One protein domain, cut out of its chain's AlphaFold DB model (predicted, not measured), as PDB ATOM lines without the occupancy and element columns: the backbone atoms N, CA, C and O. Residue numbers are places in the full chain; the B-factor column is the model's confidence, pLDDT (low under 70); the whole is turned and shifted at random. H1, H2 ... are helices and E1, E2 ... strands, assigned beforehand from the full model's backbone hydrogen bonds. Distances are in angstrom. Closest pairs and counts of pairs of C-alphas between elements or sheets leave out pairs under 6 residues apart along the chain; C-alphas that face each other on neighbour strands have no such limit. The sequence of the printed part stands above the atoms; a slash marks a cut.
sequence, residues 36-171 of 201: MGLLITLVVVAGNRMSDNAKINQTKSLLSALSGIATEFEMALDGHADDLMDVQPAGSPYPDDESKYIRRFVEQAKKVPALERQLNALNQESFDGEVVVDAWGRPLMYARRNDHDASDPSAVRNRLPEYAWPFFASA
ATOM      1  N   MET A  36      -9.074  -1.020 -10.156       98.50
ATOM      2  CA  MET A  36      -9.348  -1.801  -8.943       98.50
ATOM      3  C   MET A  36     -10.805  -1.662  -8.495       98.50
ATOM      4  O   MET A  36     -11.445  -2.672  -8.207       98.50
ATOM      5  N   GLY A  37     -11.354  -0.443  -8.495       98.56
ATOM      6  CA  GLY A  37     -12.761  -0.208  -8.172       98.56
ATOM      7  C   GLY A  37     -13.708  -0.969  -9.104       98.56
ATOM      8  O   GLY A  37     -14.641  -1.617  -8.638       98.56
ATOM      9  N   LEU A  38     -13.426  -0.962 -10.410       98.44
ATOM     10  CA  LEU A  38     -14.204  -1.702 -11.404       98.44
ATOM     11  C   LEU A  38     -14.114  -3.226 -11.220       98.44
ATOM     12  O   LEU A  38     -15.107  -3.927 -11.385       98.44
ATOM     13  N   LEU A  39     -12.950  -3.762 -10.856       98.69
ATOM     14  CA  LEU A  39     -12.800  -5.201 -10.620       98.69
ATOM     15  C   LEU A  39     -13.554  -5.663  -9.367       98.69
ATOM     16  O   LEU A  39     -14.199  -6.710  -9.395       98.69
ATOM     17  N   ILE A  40     -13.518  -4.879  -8.286       98.56
ATOM     18  CA  ILE A  40     -14.208  -5.216  -7.032       98.56
ATOM     19  C   ILE A  40     -15.720  -5.330  -7.256       98.56
ATOM     20  O   ILE A  40     -16.334  -6.291  -6.790       98.56
ATOM     21  N   THR A  41     -16.329  -4.401  -7.996       98.19
ATOM     22  CA  THR A  41     -17.781  -4.438  -8.244       98.19
ATOM     23  C   THR A  41     -18.199  -5.679  -9.033       98.19
ATOM     24  O   THR A  41     -19.199  -6.309  -8.690       98.19
ATOM     25  N   LEU A  42     -17.413  -6.086 -10.035       97.69
ATOM     26  CA  LEU A  42     -17.675  -7.302 -10.811       97.69
ATOM     27  C   LEU A  42     -17.602  -8.568  -9.947       97.69
ATOM     28  O   LEU A  42     -18.463  -9.442 -10.064       97.69
ATOM     29  N   VAL A  43     -16.612  -8.652  -9.053       97.44
ATOM     30  CA  VAL A  43     -16.451  -9.797  -8.145       97.44
ATOM     31  C   VAL A  43     -17.629  -9.910  -7.180       97.44
ATOM     32  O   VAL A  43     -18.144 -11.010  -6.993       97.44
ATOM     33  N   VAL A  44     -18.106  -8.799  -6.610       97.69
ATOM     34  CA  VAL A  44     -19.252  -8.811  -5.680       97.69
ATOM     35  C   VAL A  44     -20.526  -9.312  -6.369       97.69
ATOM     36  O   VAL A  44     -21.215 -10.181  -5.834       97.69
ATOM     37  N   VAL A  45     -20.823  -8.827  -7.579       95.38
ATOM     38  CA  VAL A  45     -22.020  -9.251  -8.328       95.38
ATOM     39  C   VAL A  45     -21.963 -10.741  -8.681       95.38
ATOM     40  O   VAL A  45     -22.962 -11.448  -8.536       95.38
ATOM     41  N   ALA A  46     -20.805 -11.236  -9.125       94.00
ATOM     42  CA  ALA A  46     -20.623 -12.652  -9.437       94.00
ATOM     43  C   ALA A  46     -20.687 -13.539  -8.177       94.00
ATOM     44  O   ALA A  46     -21.325 -14.593  -8.201       94.00
ATOM     45  N   GLY A  47     -20.075 -13.091  -7.076       94.25
ATOM     46  CA  GLY A  47     -20.036 -13.807  -5.800       94.25
ATOM     47  C   GLY A  47     -21.422 -14.033  -5.200       94.25
ATOM     48  O   GLY A  47     -21.728 -15.152  -4.791       94.25
ATOM     49  N   ASN A  48     -22.293 -13.017  -5.229       89.81
ATOM     50  CA  ASN A  48     -23.656 -13.135  -4.699       89.81
ATOM     51  C   ASN A  48     -24.466 -14.213  -5.440       89.81
ATOM     52  O   ASN A  48     -25.024 -15.103  -4.808       89.81
ATOM     53  N   ARG A  49     -24.427 -14.226  -6.781       89.31
ATOM     54  CA  ARG A  49     -25.143 -15.239  -7.586       89.31
ATOM     55  C   ARG A  49     -24.646 -16.661  -7.335       89.31
ATOM     56  O   ARG A  49     -25.432 -17.604  -7.327       89.31
ATOM     57  N   MET A  50     -23.335 -16.832  -7.167       92.06
ATOM     58  CA  MET A  50     -22.760 -18.143  -6.865       92.06
ATOM     59  C   MET A  50     -23.174 -18.624  -5.469       92.06
ATOM     60  O   MET A  50     -23.492 -19.801  -5.309       92.06
ATOM     61  N   SER A  51     -23.212 -17.717  -4.487       91.94
ATOM     62  CA  SER A  51     -23.684 -18.020  -3.133       91.94
ATOM     63  C   SER A  51     -25.153 -18.442  -3.131       91.94
ATOM     64  O   SER A  51     -25.473 -19.479  -2.554       91.94
ATOM     65  N   ASP A  52     -26.023 -17.724  -3.843       89.38
ATOM     66  CA  ASP A  52     -27.449 -18.061  -3.927       89.38
ATOM     67  C   ASP A  52     -27.669 -19.443  -4.554       89.38
ATOM     68  O   ASP A  52     -28.409 -20.264  -4.016       89.38
ATOM     69  N   ASN A  53     -26.953 -19.761  -5.636       88.56
ATOM     70  CA  ASN A  53     -27.018 -21.087  -6.254       88.56
ATOM     71  C   ASN A  53     -26.525 -22.202  -5.317       88.56
ATOM     72  O   ASN A  53     -27.095 -23.294  -5.298       88.56
ATOM     73  N   ALA A  54     -25.476 -21.945  -4.531       92.06
ATOM     74  CA  ALA A  54     -24.988 -22.902  -3.543       92.06
ATOM     75  C   ALA A  54     -26.036 -23.151  -2.447       92.06
ATOM     76  O   ALA A  54     -26.318 -24.307  -2.131       92.06
ATOM     77  N   LYS A  55     -26.676 -22.088  -1.945       91.38
ATOM     78  CA  LYS A  55     -27.766 -22.164  -0.961       91.38
ATOM     79  C   LYS A  55     -28.985 -22.909  -1.499       91.38
ATOM     80  O   LYS A  55     -29.523 -23.767  -0.803       91.38
ATOM     81  N   ILE A  56     -29.372 -22.660  -2.752       89.19
ATOM     82  CA  ILE A  56     -30.432 -23.401  -3.456       89.19
ATOM     83  C   ILE A  56     -30.115 -24.897  -3.482       89.19
ATOM     84  O   ILE A  56     -30.965 -25.714  -3.135       89.19
ATOM     85  N   ASN A  57     -28.894 -25.273  -3.865       90.94
ATOM     86  CA  ASN A  57     -28.501 -26.679  -3.969       90.94
ATOM     87  C   ASN A  57     -28.408 -27.366  -2.600       90.94
ATOM     88  O   ASN A  57     -28.871 -28.496  -2.456       90.94
ATOM     89  N   GLN A  58     -27.858 -26.683  -1.594       90.69
ATOM     90  CA  GLN A  58     -27.819 -27.167  -0.212       90.69
ATOM     91  C   GLN A  58     -29.231 -27.418   0.314       90.69
ATOM     92  O   GLN A  58     -29.519 -28.489   0.845       90.69
ATOM     93  N   THR A  59     -30.114 -26.447   0.101       90.75
ATOM     94  CA  THR A  59     -31.516 -26.520   0.488       90.75
ATOM     95  C   THR A  59     -32.195 -27.703  -0.205       90.75
ATOM     96  O   THR A  59     -32.727 -28.566   0.472       90.75
ATOM     97  N   LYS A  60     -32.059 -27.864  -1.528       89.69
ATOM     98  CA  LYS A  60     -32.596 -29.029  -2.262       89.69
ATOM     99  C   LYS A  60     -32.114 -30.375  -1.714       89.69
ATOM    100  O   LYS A  60     -32.911 -31.295  -1.540       89.69
ATOM    101  N   SER A  61     -30.818 -30.484  -1.429       91.19
ATOM    102  CA  SER A  61     -30.235 -31.704  -0.870       91.19
ATOM    103  C   SER A  61     -30.799 -32.027   0.514       91.19
ATOM    104  O   SER A  61     -31.072 -33.193   0.796       91.19
ATOM    105  N   LEU A  62     -30.982 -31.012   1.365       90.81
ATOM    106  CA  LEU A  62     -31.546 -31.163   2.706       90.81
ATOM    107  C   LEU A  62     -32.958 -31.753   2.648       90.81
ATOM    108  O   LEU A  62     -33.266 -32.698   3.366       90.81
ATOM    109  N   LEU A  63     -33.797 -31.254   1.749       89.19
ATOM    110  CA  LEU A  63     -35.170 -31.739   1.603       89.19
ATOM    111  C   LEU A  63     -35.254 -33.144   1.072       89.19
ATOM    112  O   LEU A  63     -36.074 -33.913   1.544       89.19
ATOM    113  N   SER A  64     -34.434 -33.464   0.072       90.00
ATOM    114  CA  SER A  64     -34.411 -34.803  -0.497       90.00
ATOM    115  C   SER A  64     -34.085 -35.820   0.598       90.00
ATOM    116  O   SER A  64     -34.757 -36.845   0.715       90.00
ATOM    117  N   ALA A  65     -33.136 -35.481   1.476       90.62
ATOM    118  CA  ALA A  65     -32.816 -36.293   2.638       90.62
ATOM    119  C   ALA A  65     -33.974 -36.359   3.652       90.62
ATOM    120  O   ALA A  65     -34.326 -37.453   4.084       90.62
ATOM    121  N   LEU A  66     -34.610 -35.232   3.992       89.75
ATOM    122  CA  LEU A  66     -35.762 -35.210   4.906       89.75
ATOM    123  C   LEU A  66     -36.957 -36.009   4.373       89.75
ATOM    124  O   LEU A  66     -37.564 -36.763   5.129       89.75
ATOM    125  N   SER A  67     -37.267 -35.907   3.081       88.56
ATOM    126  CA  SER A  67     -38.315 -36.693   2.423       88.56
ATOM    127  C   SER A  67     -38.013 -38.192   2.469       88.56
ATOM    128  O   SER A  67     -38.915 -38.992   2.720       88.56
ATOM    129  N   GLY A  68     -36.745 -38.582   2.291       89.81
ATOM    130  CA  GLY A  68     -36.305 -39.969   2.461       89.81
ATOM    131  C   GLY A  68     -36.499 -40.469   3.895       89.81
ATOM    132  O   GLY A  68     -37.108 -41.518   4.097       89.81
ATOM    133  N   ILE A  69     -36.070 -39.676   4.885       90.69
ATOM    134  CA  ILE A  69     -36.242 -39.981   6.317       90.69
ATOM    135  C   ILE A  69     -37.730 -40.092   6.663       90.69
ATOM    136  O   ILE A  69     -38.118 -41.006   7.384       90.69
ATOM    137  N   ALA A  70     -38.572 -39.191   6.155       87.44
ATOM    138  CA  ALA A  70     -40.007 -39.216   6.413       87.44
ATOM    139  C   ALA A  70     -40.674 -40.459   5.818       87.44
ATOM    140  O   ALA A  70     -41.450 -41.116   6.505       87.44
ATOM    141  N   THR A  71     -40.301 -40.835   4.594       87.38
ATOM    142  CA  THR A  71     -40.778 -42.070   3.956       87.38
ATOM    143  C   THR A  71     -40.393 -43.307   4.778       87.38
ATOM    144  O   THR A  71     -41.230 -44.168   5.038       87.38
ATOM    145  N   GLU A  72     -39.140 -43.402   5.233       89.31
ATOM    146  CA  GLU A  72     -38.682 -44.527   6.058       89.31
ATOM    147  C   GLU A  72     -39.345 -44.529   7.447       89.31
ATOM    148  O   GLU A  72     -39.695 -45.589   7.965       89.31
ATOM    149  N   PHE A  73     -39.580 -43.353   8.031       87.38
ATOM    150  CA  PHE A  73     -40.308 -43.201   9.291       87.38
ATOM    151  C   PHE A  73     -41.750 -43.710   9.192       87.38
ATOM    152  O   PHE A  73     -42.200 -44.440  10.073       87.38
ATOM    153  N   GLU A  74     -42.459 -43.389   8.110       84.56
ATOM    154  CA  GLU A  74     -43.812 -43.897   7.862       84.56
ATOM    155  C   GLU A  74     -43.840 -45.418   7.694       84.56
ATOM    156  O   GLU A  74     -44.713 -46.084   8.256       84.56
ATOM    157  N   MET A  75     -42.853 -45.978   6.987       87.00
ATOM    158  CA  MET A  75     -42.693 -47.429   6.858       87.00
ATOM    159  C   MET A  75     -42.403 -48.096   8.209       87.00
ATOM    160  O   MET A  75     -42.936 -49.165   8.492       87.00
ATOM    161  N   ALA A  76     -41.581 -47.472   9.057       86.50
ATOM    162  CA  ALA A  76     -41.232 -47.999  10.377       86.50
ATOM    163  C   ALA A  76     -42.419 -48.012  11.354       86.50
ATOM    164  O   ALA A  76     -42.440 -48.824  12.280       86.50
ATOM    165  N   LEU A  77     -43.398 -47.128  11.154       83.44
ATOM    166  CA  LEU A  77     -44.604 -47.024  11.975       83.44
ATOM    167  C   LEU A  77     -45.789 -47.841  11.442       83.44
ATOM    168  O   LEU A  77     -46.890 -47.699  11.966       83.44
ATOM    169  N   ASP A  78     -45.580 -48.681  10.424       84.06
ATOM    170  CA  ASP A  78     -46.628 -49.503   9.799       84.06
ATOM    171  C   ASP A  78     -47.850 -48.673   9.350       84.06
ATOM    172  O   ASP A  78     -48.998 -49.097   9.442       84.06
ATOM    173  N   GLY A  79     -47.615 -47.428   8.917       69.56
ATOM    174  CA  GLY A  79     -48.680 -46.498   8.524       69.56
ATOM    175  C   GLY A  79     -49.401 -45.782   9.676       69.56
ATOM    176  O   GLY A  79     -50.240 -44.930   9.405       69.56
ATOM    177  N   HIS A  80     -49.049 -46.027  10.945       67.75
ATOM    178  CA  HIS A  80     -49.598 -45.316  12.115       67.75
ATOM    179  C   HIS A  80     -48.893 -43.982  12.426       67.75
ATOM    180  O   HIS A  80     -48.977 -43.461  13.540       67.75
ATOM    181  N   ALA A  81     -48.172 -43.406  11.459       65.56
ATOM    182  CA  ALA A  81     -47.494 -42.120  11.634       65.56
ATOM    183  C   ALA A  81     -48.464 -40.976  11.957       65.56
ATOM    184  O   ALA A  81     -48.116 -40.069  12.718       65.56
ATOM    185  N   ASP A  82     -49.689 -41.066  11.442       64.62
ATOM    186  CA  ASP A  82     -50.732 -40.080  11.687       64.62
ATOM    187  C   ASP A  82     -51.093 -39.994  13.180       64.62
ATOM    188  O   ASP A  82     -51.115 -38.892  13.728       64.62
ATOM    189  N   ASP A  83     -51.229 -41.128  13.878       65.12
ATOM    190  CA  ASP A  83     -51.618 -41.178  15.300       65.12
ATOM    191  C   ASP A  83     -50.572 -40.549  16.238       65.12
ATOM    192  O   ASP A  83     -50.903 -39.988  17.285       65.12
ATOM    193  N   LEU A  84     -49.287 -40.618  15.876       62.00
ATOM    194  CA  LEU A  84     -48.192 -40.081  16.695       62.00
ATOM    195  C   LEU A  84     -47.962 -38.580  16.491       62.00
ATOM    196  O   LEU A  84     -47.346 -37.932  17.343       62.00
ATOM    197  N   MET A  85     -48.451 -38.021  15.382       61.91
ATOM    198  CA  MET A  85     -48.266 -36.613  15.033       61.91
ATOM    199  C   MET A  85     -49.495 -35.749  15.348       61.91
ATOM    200  O   MET A  85     -49.366 -34.523  15.378       61.91
ATOM    201  N   ASP A  86     -50.657 -36.351  15.631       55.75
ATOM    202  CA  ASP A  86     -51.950 -35.654  15.743       55.75
ATOM    203  C   ASP A  86     -52.245 -34.956  17.078       55.75
ATOM    204  O   ASP A  86     -53.322 -34.406  17.296       55.75
ATOM    205  N   VAL A  87     -51.277 -34.895  17.993       48.75
ATOM    206  CA  VAL A  87     -51.461 -34.175  19.261       48.75
ATOM    207  C   VAL A  87     -51.330 -32.669  19.027       48.75
ATOM    208  O   VAL A  87     -50.320 -32.076  19.402       48.75
ATOM    209  N   GLN A  88     -52.296 -31.999  18.394       47.06
ATOM    210  CA  GLN A  88     -52.316 -30.531  18.394       47.06
ATOM    211  C   GLN A  88     -52.184 -30.034  19.846       47.06
ATOM    212  O   GLN A  88     -52.942 -30.472  20.716       47.06
ATOM    213  N   PRO A  89     -51.194 -29.179  20.168       41.59
ATOM    214  CA  PRO A  89     -51.103 -28.623  21.507       41.59
ATOM    215  C   PRO A  89     -52.354 -27.770  21.735       41.59
ATOM    216  O   PRO A  89     -52.590 -26.800  21.015       41.59
ATOM    217  N   ALA A  90     -53.184 -28.161  22.701       35.19
ATOM    218  CA  ALA A  90     -54.428 -27.463  22.997       35.19
ATOM    219  C   ALA A  90     -54.152 -25.975  23.310       35.19
ATOM    220  O   ALA A  90     -53.438 -25.674  24.266       35.19
ATOM    221  N   GLY A  91     -54.734 -25.058  22.522       36.94
ATOM    222  CA  GLY A  91     -54.800 -23.623  22.845       36.94
ATOM    223  C   GLY A  91     -53.933 -22.641  22.037       36.94
ATOM    224  O   GLY A  91     -53.727 -21.533  22.521       36.94
ATOM    225  N   SER A  92     -53.436 -22.980  20.844       33.94
ATOM    226  CA  SER A  92     -52.693 -22.023  19.994       33.94
ATOM    227  C   SER A  92     -53.654 -21.103  19.198       33.94
ATOM    228  O   SER A  92     -54.473 -21.636  18.447       33.94
ATOM    229  N   PRO A  93     -53.630 -19.759  19.377       38.62
ATOM    230  CA  PRO A  93     -54.631 -18.827  18.825       38.62
ATOM    231  C   PRO A  93     -54.386 -18.407  17.363       38.62
ATOM    232  O   PRO A  93     -55.264 -17.827  16.729       38.62
ATOM    233  N   TYR A  94     -53.237 -18.761  16.813       43.50
ATOM    234  CA  TYR A  94     -53.017 -19.141  15.422       43.50
ATOM    235  C   TYR A  94     -52.345 -20.539  15.503       43.50
ATOM    236  O   TYR A  94     -51.774 -20.901  16.536       43.50
ATOM    237  N   PRO A  95     -52.379 -21.387  14.468       49.84
ATOM    238  CA  PRO A  95     -51.620 -22.647  14.477       49.84
ATOM    239  C   PRO A  95     -50.080 -22.453  14.611       49.84
ATOM    240  O   PRO A  95     -49.383 -23.417  14.917       49.84
ATOM    241  N   ASP A  96     -49.601 -21.205  14.453       49.06
ATOM    242  CA  ASP A  96     -48.437 -20.459  15.004       49.06
ATOM    243  C   ASP A  96     -47.024 -20.985  15.042       49.06
ATOM    244  O   ASP A  96     -46.082 -20.197  15.102       49.06
ATOM    245  N   ASP A  97     -46.832 -22.281  15.085       61.38
ATOM    246  CA  ASP A  97     -45.488 -22.798  15.127       61.38
ATOM    247  C   ASP A  97     -45.482 -24.032  14.259       61.38
ATOM    248  O   ASP A  97     -45.456 -25.161  14.735       61.38
ATOM    249  N   GLU A  98     -45.576 -23.804  12.948       59.69
ATOM    250  CA  GLU A  98     -45.392 -24.851  11.945       59.69
ATOM    251  C   GLU A  98     -44.042 -25.559  12.146       59.69
ATOM    252  O   GLU A  98     -43.910 -26.758  11.888       59.69
ATOM    253  N   SER A  99     -43.073 -24.859  12.754       60.59
ATOM    254  CA  SER A  99     -41.815 -25.445  13.200       60.59
ATOM    255  C   SER A  99     -41.989 -26.506  14.309       60.59
ATOM    256  O   SER A  99     -41.164 -27.411  14.431       60.59
ATOM    257  N   LYS A 100     -43.102 -26.521  15.062       70.06
ATOM    258  CA  LYS A 100     -43.433 -27.619  15.996       70.06
ATOM    259  C   LYS A 100     -43.674 -28.932  15.276       70.06
ATOM    260  O   LYS A 100     -43.340 -29.971  15.844       70.06
ATOM    261  N   TYR A 101     -44.255 -28.928  14.074       73.12
ATOM    262  CA  TYR A 101     -44.503 -30.182  13.364       73.12
ATOM    263  C   TYR A 101     -43.191 -30.812  12.909       73.12
ATOM    264  O   TYR A 101     -42.960 -31.988  13.186       73.12
ATOM    265  N   ILE A 102     -42.289 -30.022  12.312       77.94
ATOM    266  CA  ILE A 102     -40.970 -30.534  11.925       77.94
ATOM    267  C   ILE A 102     -40.131 -30.916  13.146       77.94
ATOM    268  O   ILE A 102     -39.481 -31.958  13.140       77.94
ATOM    269  N   ARG A 103     -40.203 -30.147  14.235       82.19
ATOM    270  CA  ARG A 103     -39.544 -30.484  15.498       82.19
ATOM    271  C   ARG A 103     -40.019 -31.828  16.040       82.19
ATOM    272  O   ARG A 103     -39.196 -32.675  16.370       82.19
ATOM    273  N   ARG A 104     -41.332 -32.054  16.106       81.38
ATOM    274  CA  ARG A 104     -41.900 -33.335  16.552       81.38
ATOM    275  C   ARG A 104     -41.510 -34.473  15.631       81.38
ATOM    276  O   ARG A 104     -41.154 -35.536  16.124       81.38
ATOM    277  N   PHE A 105     -41.532 -34.244  14.319       84.50
ATOM    278  CA  PHE A 105     -41.019 -35.202  13.351       84.50
ATOM    279  C   PHE A 105     -39.579 -35.600  13.680       84.50
ATOM    280  O   PHE A 105     -39.308 -36.780  13.883       84.50
ATOM    281  N   VAL A 106     -38.680 -34.628  13.839       85.62
ATOM    282  CA  VAL A 106     -37.273 -34.871  14.184       85.62
ATOM    283  C   VAL A 106     -37.140 -35.581  15.535       85.62
ATOM    284  O   VAL A 106     -36.377 -36.538  15.650       85.62
ATOM    285  N   GLU A 107     -37.881 -35.159  16.560       87.44
ATOM    286  CA  GLU A 107     -37.869 -35.779  17.890       87.44
ATOM    287  C   GLU A 107     -38.327 -37.243  17.856       87.44
ATOM    288  O   GLU A 107     -37.726 -38.089  18.518       87.44
ATOM    289  N   GLN A 108     -39.374 -37.567  17.092       86.25
ATOM    290  CA  GLN A 108     -39.860 -38.942  16.961       86.25
ATOM    291  C   GLN A 108     -38.934 -39.784  16.085       86.25
ATOM    292  O   GLN A 108     -38.618 -40.916  16.446       86.25
ATOM    293  N   ALA A 109     -38.432 -39.232  14.982       87.12
ATOM    294  CA  ALA A 109     -37.495 -39.919  14.104       87.12
ATOM    295  C   ALA A 109     -36.173 -40.243  14.824       87.12
ATOM    296  O   ALA A 109     -35.633 -41.331  14.643       87.12
ATOM    297  N   LYS A 110     -35.703 -39.389  15.747       90.00
ATOM    298  CA  LYS A 110     -34.554 -39.687  16.627       90.00
ATOM    299  C   LYS A 110     -34.757 -40.909  17.528       90.00
ATOM    300  O   LYS A 110     -33.775 -41.499  17.962       90.00
ATOM    301  N   LYS A 111     -35.998 -41.321  17.808       88.50
ATOM    302  CA  LYS A 111     -36.275 -42.542  18.589       88.50
ATOM    303  C   LYS A 111     -36.082 -43.820  17.773       88.50
ATOM    304  O   LYS A 111     -36.063 -44.903  18.354       88.50
ATOM    305  N   VAL A 112     -35.939 -43.712  16.450       88.62
ATOM    306  CA  VAL A 112     -35.695 -44.838  15.546       88.62
ATOM    307  C   VAL A 112     -34.188 -44.913  15.245       88.62
ATOM    308  O   VAL A 112     -33.673 -44.055  14.528       88.62
ATOM    309  N   PRO A 113     -33.451 -45.943  15.716       91.38
ATOM    310  CA  PRO A 113     -31.982 -45.990  15.595       91.38
ATOM    311  C   PRO A 113     -31.434 -45.972  14.155       91.38
ATOM    312  O   PRO A 113     -30.270 -45.633  13.918       91.38
ATOM    313  N   ALA A 114     -32.244 -46.389  13.177       88.62
ATOM    314  CA  ALA A 114     -31.894 -46.295  11.761       88.62
ATOM    315  C   ALA A 114     -31.901 -44.835  11.271       88.62
ATOM    316  O   ALA A 114     -30.941 -44.401  10.632       88.62
ATOM    317  N   LEU A 115     -32.925 -44.067  11.658       88.56
ATOM    318  CA  LEU A 115     -33.126 -42.677  11.248       88.56
ATOM    319  C   LEU A 115     -32.262 -41.698  12.031       88.56
ATOM    320  O   LEU A 115     -31.824 -40.697  11.476       88.56
ATOM    321  N   GLU A 116     -31.959 -41.991  13.296       89.56
ATOM    322  CA  GLU A 116     -31.081 -41.153  14.118       89.56
ATOM    323  C   GLU A 116     -29.725 -40.925  13.431       89.56
ATOM    324  O   GLU A 116     -29.225 -39.804  13.375       89.56
ATOM    325  N   ARG A 117     -29.153 -41.975  12.825       88.50
ATOM    326  CA  ARG A 117     -27.897 -41.868  12.066       88.50
ATOM    327  C   ARG A 117     -28.032 -40.980  10.832       88.50
ATOM    328  O   ARG A 117     -27.096 -40.247  10.530       88.50
ATOM    329  N   GLN A 118     -29.169 -41.037  10.140       88.75
ATOM    330  CA  GLN A 118     -29.432 -40.207   8.964       88.75
ATOM    331  C   GLN A 118     -29.637 -38.741   9.359       88.75
ATOM    332  O   GLN A 118     -29.031 -37.860   8.758       88.75
ATOM    333  N   LEU A 119     -30.402 -38.481  10.423       88.06
ATOM    334  CA  LEU A 119     -30.609 -37.140  10.975       88.06
ATOM    335  C   LEU A 119     -29.312 -36.520  11.491       88.06
ATOM    336  O   LEU A 119     -29.068 -35.347  11.248       88.06
ATOM    337  N   ASN A 120     -28.455 -37.298  12.152       88.81
ATOM    338  CA  ASN A 120     -27.149 -36.822  12.614       88.81
ATOM    339  C   ASN A 120     -26.147 -36.617  11.465       88.81
ATOM    340  O   ASN A 120     -25.151 -35.921  11.646       88.81
ATOM    341  N   ALA A 121     -26.381 -37.244  10.306       88.12
ATOM    342  CA  ALA A 121     -25.596 -37.023   9.095       88.12
ATOM    343  C   ALA A 121     -26.052 -35.779   8.316       88.12
ATOM    344  O   ALA A 121     -25.283 -35.264   7.501       88.12
ATOM    345  N   LEU A 122     -27.270 -35.278   8.565       87.12
ATOM    346  CA  LEU A 122     -27.648 -33.946   8.111       87.12
ATOM    347  C   LEU A 122     -26.715 -32.934   8.781       87.12
ATOM    348  O   LEU A 122     -26.404 -33.045   9.966       87.12
ATOM    349  N   ASN A 123     -26.225 -31.977   7.993       74.00
ATOM    350  CA  ASN A 123     -25.257 -30.986   8.449       74.00
ATOM    351  C   ASN A 123     -25.757 -30.320   9.746       74.00
ATOM    352  O   ASN A 123     -26.896 -29.855   9.784       74.00
ATOM    353  N   GLN A 124     -24.925 -30.261  10.796       75.50
ATOM    354  CA  GLN A 124     -25.292 -29.605  12.063       75.50
ATOM    355  C   GLN A 124     -25.738 -28.154  11.844       75.50
ATOM    356  O   GLN A 124     -26.574 -27.657  12.587       75.50
ATOM    357  N   GLU A 125     -25.234 -27.503  10.794       79.31
ATOM    358  CA  GLU A 125     -25.617 -26.144  10.398       79.31
ATOM    359  C   GLU A 125     -27.081 -26.017   9.943       79.31
ATOM    360  O   GLU A 125     -27.621 -24.917   9.947       79.31
ATOM    361  N   SER A 126     -27.733 -27.119   9.561       79.81
ATOM    362  CA  SER A 126     -29.152 -27.135   9.185       79.81
ATOM    363  C   SER A 126     -30.090 -27.145  10.396       79.81
ATOM    364  O   SER A 126     -31.304 -27.125  10.216       79.81
ATOM    365  N   PHE A 127     -29.558 -27.206  11.619       80.12
ATOM    366  CA  PHE A 127     -30.342 -27.162  12.848       80.12
ATOM    367  C   PHE A 127     -30.001 -25.896  13.636       80.12
ATOM    368  O   PHE A 127     -28.907 -25.775  14.183       80.12
ATOM    369  N   ASP A 128     -30.961 -24.977  13.745       74.94
ATOM    370  CA  ASP A 128     -30.904 -23.898  14.733       74.94
ATOM    371  C   ASP A 128     -31.634 -24.368  15.998       74.94
ATOM    372  O   ASP A 128     -32.855 -24.257  16.149       74.94
ATOM    373  N   GLY A 129     -30.883 -25.049  16.866       82.06
ATOM    374  CA  GLY A 129     -31.426 -25.742  18.030       82.06
ATOM    375  C   GLY A 129     -32.289 -26.943  17.635       82.06
ATOM    376  O   GLY A 129     -31.778 -28.011  17.302       82.06
ATOM    377  N   GLU A 130     -33.608 -26.786  17.724       74.62
ATOM    378  CA  GLU A 130     -34.592 -27.846  17.448       74.62
ATOM    379  C   GLU A 130     -35.358 -27.622  16.141       74.62
ATOM    380  O   GLU A 130     -36.183 -28.451  15.752       74.62
ATOM    381  N   VAL A 131     -35.080 -26.511  15.459       81.81
ATOM    382  CA  VAL A 131     -35.720 -26.134  14.205       81.81
ATOM    383  C   VAL A 131     -34.789 -26.480  13.057       81.81
ATOM    384  O   VAL A 131     -33.613 -26.113  13.062       81.81
ATOM    385  N   VAL A 132     -35.317 -27.188  12.061       86.38
ATOM    386  CA  VAL A 132     -34.583 -27.409  10.815       86.38
ATOM    387  C   VAL A 132     -34.727 -26.161   9.962       86.38
ATOM    388  O   VAL A 132     -35.846 -25.751   9.647       86.38
ATOM    389  N   VAL A 133     -33.598 -25.562   9.606       89.44
ATOM    390  CA  VAL A 133     -33.530 -24.348   8.802       89.44
ATOM    391  C   VAL A 133     -32.923 -24.630   7.430       89.44
ATOM    392  O   VAL A 133     -32.121 -25.548   7.249       89.44
ATOM    393  N   ASP A 134     -33.327 -23.841   6.443       90.19
ATOM    394  CA  ASP A 134     -32.730 -23.835   5.115       90.19
ATOM    395  C   ASP A 134     -31.386 -23.086   5.078       90.19
ATOM    396  O   ASP A 134     -30.891 -22.563   6.079       90.19
ATOM    397  N   ALA A 135     -30.777 -23.003   3.893       92.56
ATOM    398  CA  ALA A 135     -29.484 -22.340   3.717       92.56
ATOM    399  C   ALA A 135     -29.528 -20.798   3.864       92.56
ATOM    400  O   ALA A 135     -28.483 -20.138   3.815       92.56
ATOM    401  N   TRP A 136     -30.714 -20.203   4.029       90.38
ATOM    402  CA  TRP A 136     -30.903 -18.795   4.390       90.38
ATOM    403  C   TRP A 136     -31.206 -18.609   5.882       90.38
ATOM    404  O   TRP A 136     -31.415 -17.474   6.310       90.38
ATOM    405  N   GLY A 137     -31.176 -19.684   6.677       89.19
ATOM    406  CA  GLY A 137     -31.469 -19.653   8.109       89.19
ATOM    407  C   GLY A 137     -32.961 -19.541   8.407       89.19
ATOM    408  O   GLY A 137     -33.335 -19.075   9.481       89.19
ATOM    409  N   ARG A 138     -33.825 -19.911   7.456       85.31
ATOM    410  CA  ARG A 138     -35.279 -19.845   7.624       85.31
ATOM    411  C   ARG A 138     -35.841 -21.215   7.971       85.31
ATOM    412  O   ARG A 138     -35.383 -22.204   7.405       85.31
ATOM    413  N   PRO A 139     -36.833 -21.291   8.871       85.88
ATOM    414  CA  PRO A 139     -37.440 -22.558   9.247       85.88
ATOM    415  C   PRO A 139     -38.059 -23.250   8.032       85.88
ATOM    416  O   PRO A 139     -38.734 -22.619   7.215       85.88
ATOM    417  N   LEU A 140     -37.845 -24.559   7.932       86.31
ATOM    418  CA  LEU A 140     -38.572 -25.397   6.990       86.31
ATOM    419  C   LEU A 140     -40.005 -25.617   7.479       86.31
ATOM    420  O   LEU A 140     -40.253 -25.844   8.665       86.31
ATOM    421  N   MET A 141     -40.934 -25.621   6.536       81.44
ATOM    422  CA  MET A 141     -42.303 -26.063   6.742       81.44
ATOM    423  C   MET A 141     -42.385 -27.576   6.517       81.44
ATOM    424  O   MET A 141     -41.755 -28.108   5.604       81.44
ATOM    425  N   TYR A 142     -43.188 -28.265   7.321       80.75
ATOM    426  CA  TYR A 142     -43.556 -29.664   7.124       80.75
ATOM    427  C   TYR A 142     -45.076 -29.769   7.116       80.75
ATOM    428  O   TYR A 142     -45.716 -29.247   8.029       80.75
ATOM    429  N   ALA A 143     -45.653 -30.448   6.125       74.25
ATOM    430  CA  ALA A 143     -47.090 -30.700   6.110       74.25
ATOM    431  C   ALA A 143     -47.414 -32.183   5.906       74.25
ATOM    432  O   ALA A 143     -46.740 -32.908   5.163       74.25
ATOM    433  N   ARG A 144     -48.465 -32.625   6.604       72.19
ATOM    434  CA  ARG A 144     -48.861 -34.031   6.732       72.19
ATOM    435  C   ARG A 144     -50.030 -34.369   5.827       72.19
ATOM    436  O   ARG A 144     -50.870 -33.526   5.541       72.19
ATOM    437  N   ARG A 145     -50.140 -35.651   5.481       70.56
ATOM    438  CA  ARG A 145     -51.188 -36.186   4.605       70.56
ATOM    439  C   ARG A 145     -52.612 -35.861   5.061       70.56
ATOM    440  O   ARG A 145     -53.435 -35.456   4.248       70.56
ATOM    441  N   ASN A 146     -52.896 -36.043   6.351       63.47
ATOM    442  CA  ASN A 146     -54.243 -35.864   6.907       63.47
ATOM    443  C   ASN A 146     -54.575 -34.419   7.235       63.47
ATOM    444  O   ASN A 146     -55.719 -34.109   7.580       63.47
ATOM    445  N   ASP A 147     -53.618 -33.514   7.043       60.12
ATOM    446  CA  ASP A 147     -53.964 -32.131   6.908       60.12
ATOM    447  C   ASP A 147     -54.643 -31.980   5.524       60.12
ATOM    448  O   ASP A 147     -54.075 -31.351   4.647       60.12
ATOM    449  N   HIS A 148     -55.878 -32.469   5.336       52.56
ATOM    450  CA  HIS A 148     -56.700 -32.283   4.131       52.56
ATOM    451  C   HIS A 148     -58.184 -32.011   4.455       52.56
ATOM    452  O   HIS A 148     -59.089 -32.493   3.783       52.56
ATOM    453  N   ASP A 149     -58.474 -31.222   5.487       58.62
ATOM    454  CA  ASP A 149     -59.806 -30.629   5.656       58.62
ATOM    455  C   ASP A 149     -60.097 -29.642   4.505       58.62
ATOM    456  O   ASP A 149     -59.616 -28.505   4.467       58.62
ATOM    457  N   ALA A 150     -60.864 -30.112   3.524       55.59
ATOM    458  CA  ALA A 150     -61.246 -29.362   2.330       55.59
ATOM    459  C   ALA A 150     -62.118 -28.124   2.629       55.59
ATOM    460  O   ALA A 150     -62.448 -27.376   1.709       55.59
ATOM    461  N   SER A 151     -62.519 -27.911   3.888       58.56
ATOM    462  CA  SER A 151     -63.382 -26.800   4.284       58.56
ATOM    463  C   SER A 151     -62.653 -25.475   4.553       58.56
ATOM    464  O   SER A 151     -63.319 -24.438   4.577       58.56
ATOM    465  N   ASP A 152     -61.317 -25.466   4.683       58.34
ATOM    466  CA  ASP A 152     -60.530 -24.241   4.900       58.34
ATOM    467  C   ASP A 152     -59.741 -23.818   3.640       58.34
ATOM    468  O   ASP A 152     -58.665 -24.356   3.360       58.34
ATOM    469  N   PRO A 153     -60.229 -22.824   2.874       50.25
ATOM    470  CA  PRO A 153     -59.551 -22.320   1.682       50.25
ATOM    471  C   PRO A 153     -58.315 -21.456   1.982       50.25
ATOM    472  O   PRO A 153     -57.558 -21.149   1.057       50.25
ATOM    473  N   SER A 154     -58.102 -21.046   3.235       52.75
ATOM    474  CA  SER A 154     -56.905 -20.308   3.659       52.75
ATOM    475  C   SER A 154     -55.761 -21.221   4.089       52.75
ATOM    476  O   SER A 154     -54.616 -20.771   4.157       52.75
ATOM    477  N   ALA A 155     -56.048 -22.508   4.305       56.56
ATOM    478  CA  ALA A 155     -55.041 -23.493   4.635       56.56
ATOM    479  C   ALA A 155     -53.962 -23.524   3.546       56.56
ATOM    480  O   ALA A 155     -54.248 -23.572   2.342       56.56
ATOM    481  N   VAL A 156     -52.706 -23.561   3.989       52.72
ATOM    482  CA  VAL A 156     -51.502 -23.653   3.151       52.72
ATOM    483  C   VAL A 156     -51.613 -24.772   2.096       52.72
ATOM    484  O   VAL A 156     -50.998 -24.694   1.044       52.72
ATOM    485  N   ARG A 157     -52.498 -25.756   2.308       53.62
ATOM    486  CA  ARG A 157     -52.957 -26.817   1.384       53.62
ATOM    487  C   ARG A 157     -53.224 -26.404  -0.052       53.62
ATOM    488  O   ARG A 157     -52.842 -27.128  -0.961       53.62
ATOM    489  N   ASN A 158     -53.843 -25.247  -0.274       53.56
ATOM    490  CA  ASN A 158     -54.110 -24.761  -1.630       53.56
ATOM    491  C   ASN A 158     -52.826 -24.423  -2.407       53.56
ATOM    492  O   ASN A 158     -52.879 -24.108  -3.594       53.56
ATOM    493  N   ARG A 159     -51.680 -24.477  -1.719       54.25
ATOM    494  CA  ARG A 159     -50.358 -24.105  -2.198       54.25
ATOM    495  C   ARG A 159     -49.443 -25.274  -2.504       54.25
ATOM    496  O   ARG A 159     -48.298 -25.057  -2.890       54.25
ATOM    497  N   LEU A 160     -49.945 -26.496  -2.355       59.00
ATOM    498  CA  LEU A 160     -49.115 -27.683  -2.246       59.00
ATOM    499  C   LEU A 160     -49.564 -28.761  -3.237       59.00
ATOM    500  O   LEU A 160     -50.752 -28.874  -3.539       59.00
ATOM    501  N   PRO A 161     -48.625 -29.532  -3.799       59.16
ATOM    502  CA  PRO A 161     -48.943 -30.539  -4.797       59.16
ATOM    503  C   PRO A 161     -49.696 -31.723  -4.172       59.16
ATOM    504  O   PRO A 161     -49.273 -32.290  -3.170       59.16
ATOM    505  N   GLU A 162     -50.787 -32.136  -4.819       59.38
ATOM    506  CA  GLU A 162     -51.766 -33.112  -4.310       59.38
ATOM    507  C   GLU A 162     -51.181 -34.519  -4.028       59.38
ATOM    508  O   GLU A 162     -51.764 -35.297  -3.276       59.38
ATOM    509  N   TYR A 163     -50.009 -34.847  -4.589       59.41
ATOM    510  CA  TYR A 163     -49.486 -36.220  -4.653       59.41
ATOM    511  C   TYR A 163     -48.213 -36.507  -3.844       59.41
ATOM    512  O   TYR A 163     -47.726 -37.635  -3.894       59.41
ATOM    513  N   ALA A 164     -47.655 -35.544  -3.110       64.31
ATOM    514  CA  ALA A 164     -46.418 -35.758  -2.351       64.31
ATOM    515  C   ALA A 164     -46.635 -35.485  -0.870       64.31
ATOM    516  O   ALA A 164     -46.306 -34.415  -0.379       64.31
ATOM    517  N   TRP A 165     -47.197 -36.459  -0.164       71.25
ATOM    518  CA  TRP A 165     -47.334 -36.395   1.284       71.25
ATOM    519  C   TRP A 165     -46.489 -37.492   1.932       71.25
ATOM    520  O   TRP A 165     -46.487 -38.608   1.405       71.25
ATOM    521  N   PRO A 166     -45.807 -37.193   3.047       76.62
ATOM    522  CA  PRO A 166     -45.628 -35.868   3.638       76.62
ATOM    523  C   PRO A 166     -44.628 -35.050   2.797       76.62
ATOM    524  O   PRO A 166     -43.842 -35.624   2.042       76.62
ATOM    525  N   PHE A 167     -44.617 -33.721   2.917       77.94
ATOM    526  CA  PHE A 167     -43.588 -32.911   2.246       77.94
ATOM    527  C   PHE A 167     -42.978 -31.852   3.160       77.94
ATOM    528  O   PHE A 167     -43.540 -31.456   4.183       77.94
ATOM    529  N   PHE A 168     -41.811 -31.386   2.725       84.81
ATOM    530  CA  PHE A 168     -41.049 -30.307   3.331       84.81
ATOM    531  C   PHE A 168     -40.945 -29.137   2.349       84.81
ATOM    532  O   PHE A 168     -40.719 -29.356   1.157       84.81
ATOM    533  N   ALA A 169     -41.081 -27.910   2.844       83.00
ATOM    534  CA  ALA A 169     -40.930 -26.687   2.063       83.00
ATOM    535  C   ALA A 169     -39.975 -25.689   2.735       83.00
ATOM    536  O   ALA A 169     -39.863 -25.671   3.956       83.00
ATOM    537  N   SER A 170     -39.316 -24.821   1.964       85.38
ATOM    538  CA  SER A 170     -38.675 -23.604   2.479       85.38
ATOM    539  C   SER A 170     -39.099 -22.377   1.707       85.38
ATOM    540  O   SER A 170     -39.449 -22.433   0.528       85.38
ATOM    541  N   ALA A 171     -39.021 -21.263   2.419       82.69
ATOM    542  CA  ALA A 171     -39.370 -19.944   1.940       82.69
ATOM    543  C   ALA A 171     -38.252 -19.293   1.104       82.69
ATOM    544  O   ALA A 171     -38.227 -18.080   0.967       82.69
TER     545      ALA A 171
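This is residues 36 to 171 of the 201 residues of an uncharacterized protein of Phycisphaeraceae bacterium (UniProt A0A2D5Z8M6). One very long helix, H1, runs the length of the model; its first residues, 36 to 50, stick out as a free arm, and a small body gathers round its other part. There a tiny sheet of two strands sits between H1, near E2, and the shorter helix H3, near E1, while H4 folds back beside a late part of H1 and long loops fill much of the rest. The 136 printed residues hold five named helices and two named strands, in the order H1 H2 H3 H4 E1 H5 E2; E1 and E2 are antiparallel, and the class is mostly helix. The whole is loose and elongated, with a radius of gyration of the C-alphas of 18.0 A and spans of 63 by 39 by 29 A.

E1, residues 141 to 143, and E2, residues 167 to 169, are antiparallel neighbours at 156 degrees; N 141 and O 169 are within hydrogen-bond range at 2.8 A, as are N 143 and O 167 at 3.0 A. The closest C-alphas of E2 and H1, residues 36 to 76, are those of Phe 168 and Leu 63, 6.3 A apart. For E1 and H3, residues 99 to 109, they are those of Tyr 142 and Ile 102, 5.5 A apart. H1 and H3 are close but not clearly touching, closest at the C-alphas of Phe 73 and Ala 109, 6.5 A apart. H4, residues 113 to 121, touches H1 at residues 69 to 73 of H1 alone, closest at the C-alphas of Ile 69 and Leu 115, 6.4 A apart, at a shallow tilt of 2 degrees, opposite ways. H3 and H4 only just touch, with 3 pairs of C-alphas within 8 A, closest at Ala 109 and Leu 115, 5.9 A. H2, residues 81 to 85, only just touches H3, also with 3 pairs, closest at the C-alphas of Met 85 and Arg 104, 7.3 A. H5, residues 156 to 159, touches no helix. Every O i to N i+4 pair is within hydrogen-bond range in H2 and H3, against 36 of 37 in H1 and 3 of 5 in H4; H5 is too short for one.

H1 begins at C-alpha 36, (-9.348, -1.801, -8.943), and ends 59.4 A away at C-alpha 76, (-41.232, -47.999, 10.377). H3 measures 15.1 A and H4 12.8 A. E2 ends at C-alpha 169, (-40.930, -26.687, 2.063).

The C-alphas of Met 36 and Asp 78 are the two farthest apart, 63.4 A. The printed part has no cut. The links H2 to H3, H4 to E1 and E1 to H5 are long. pLDDT is under 70 at residues 79 to 99 and 146 to 164.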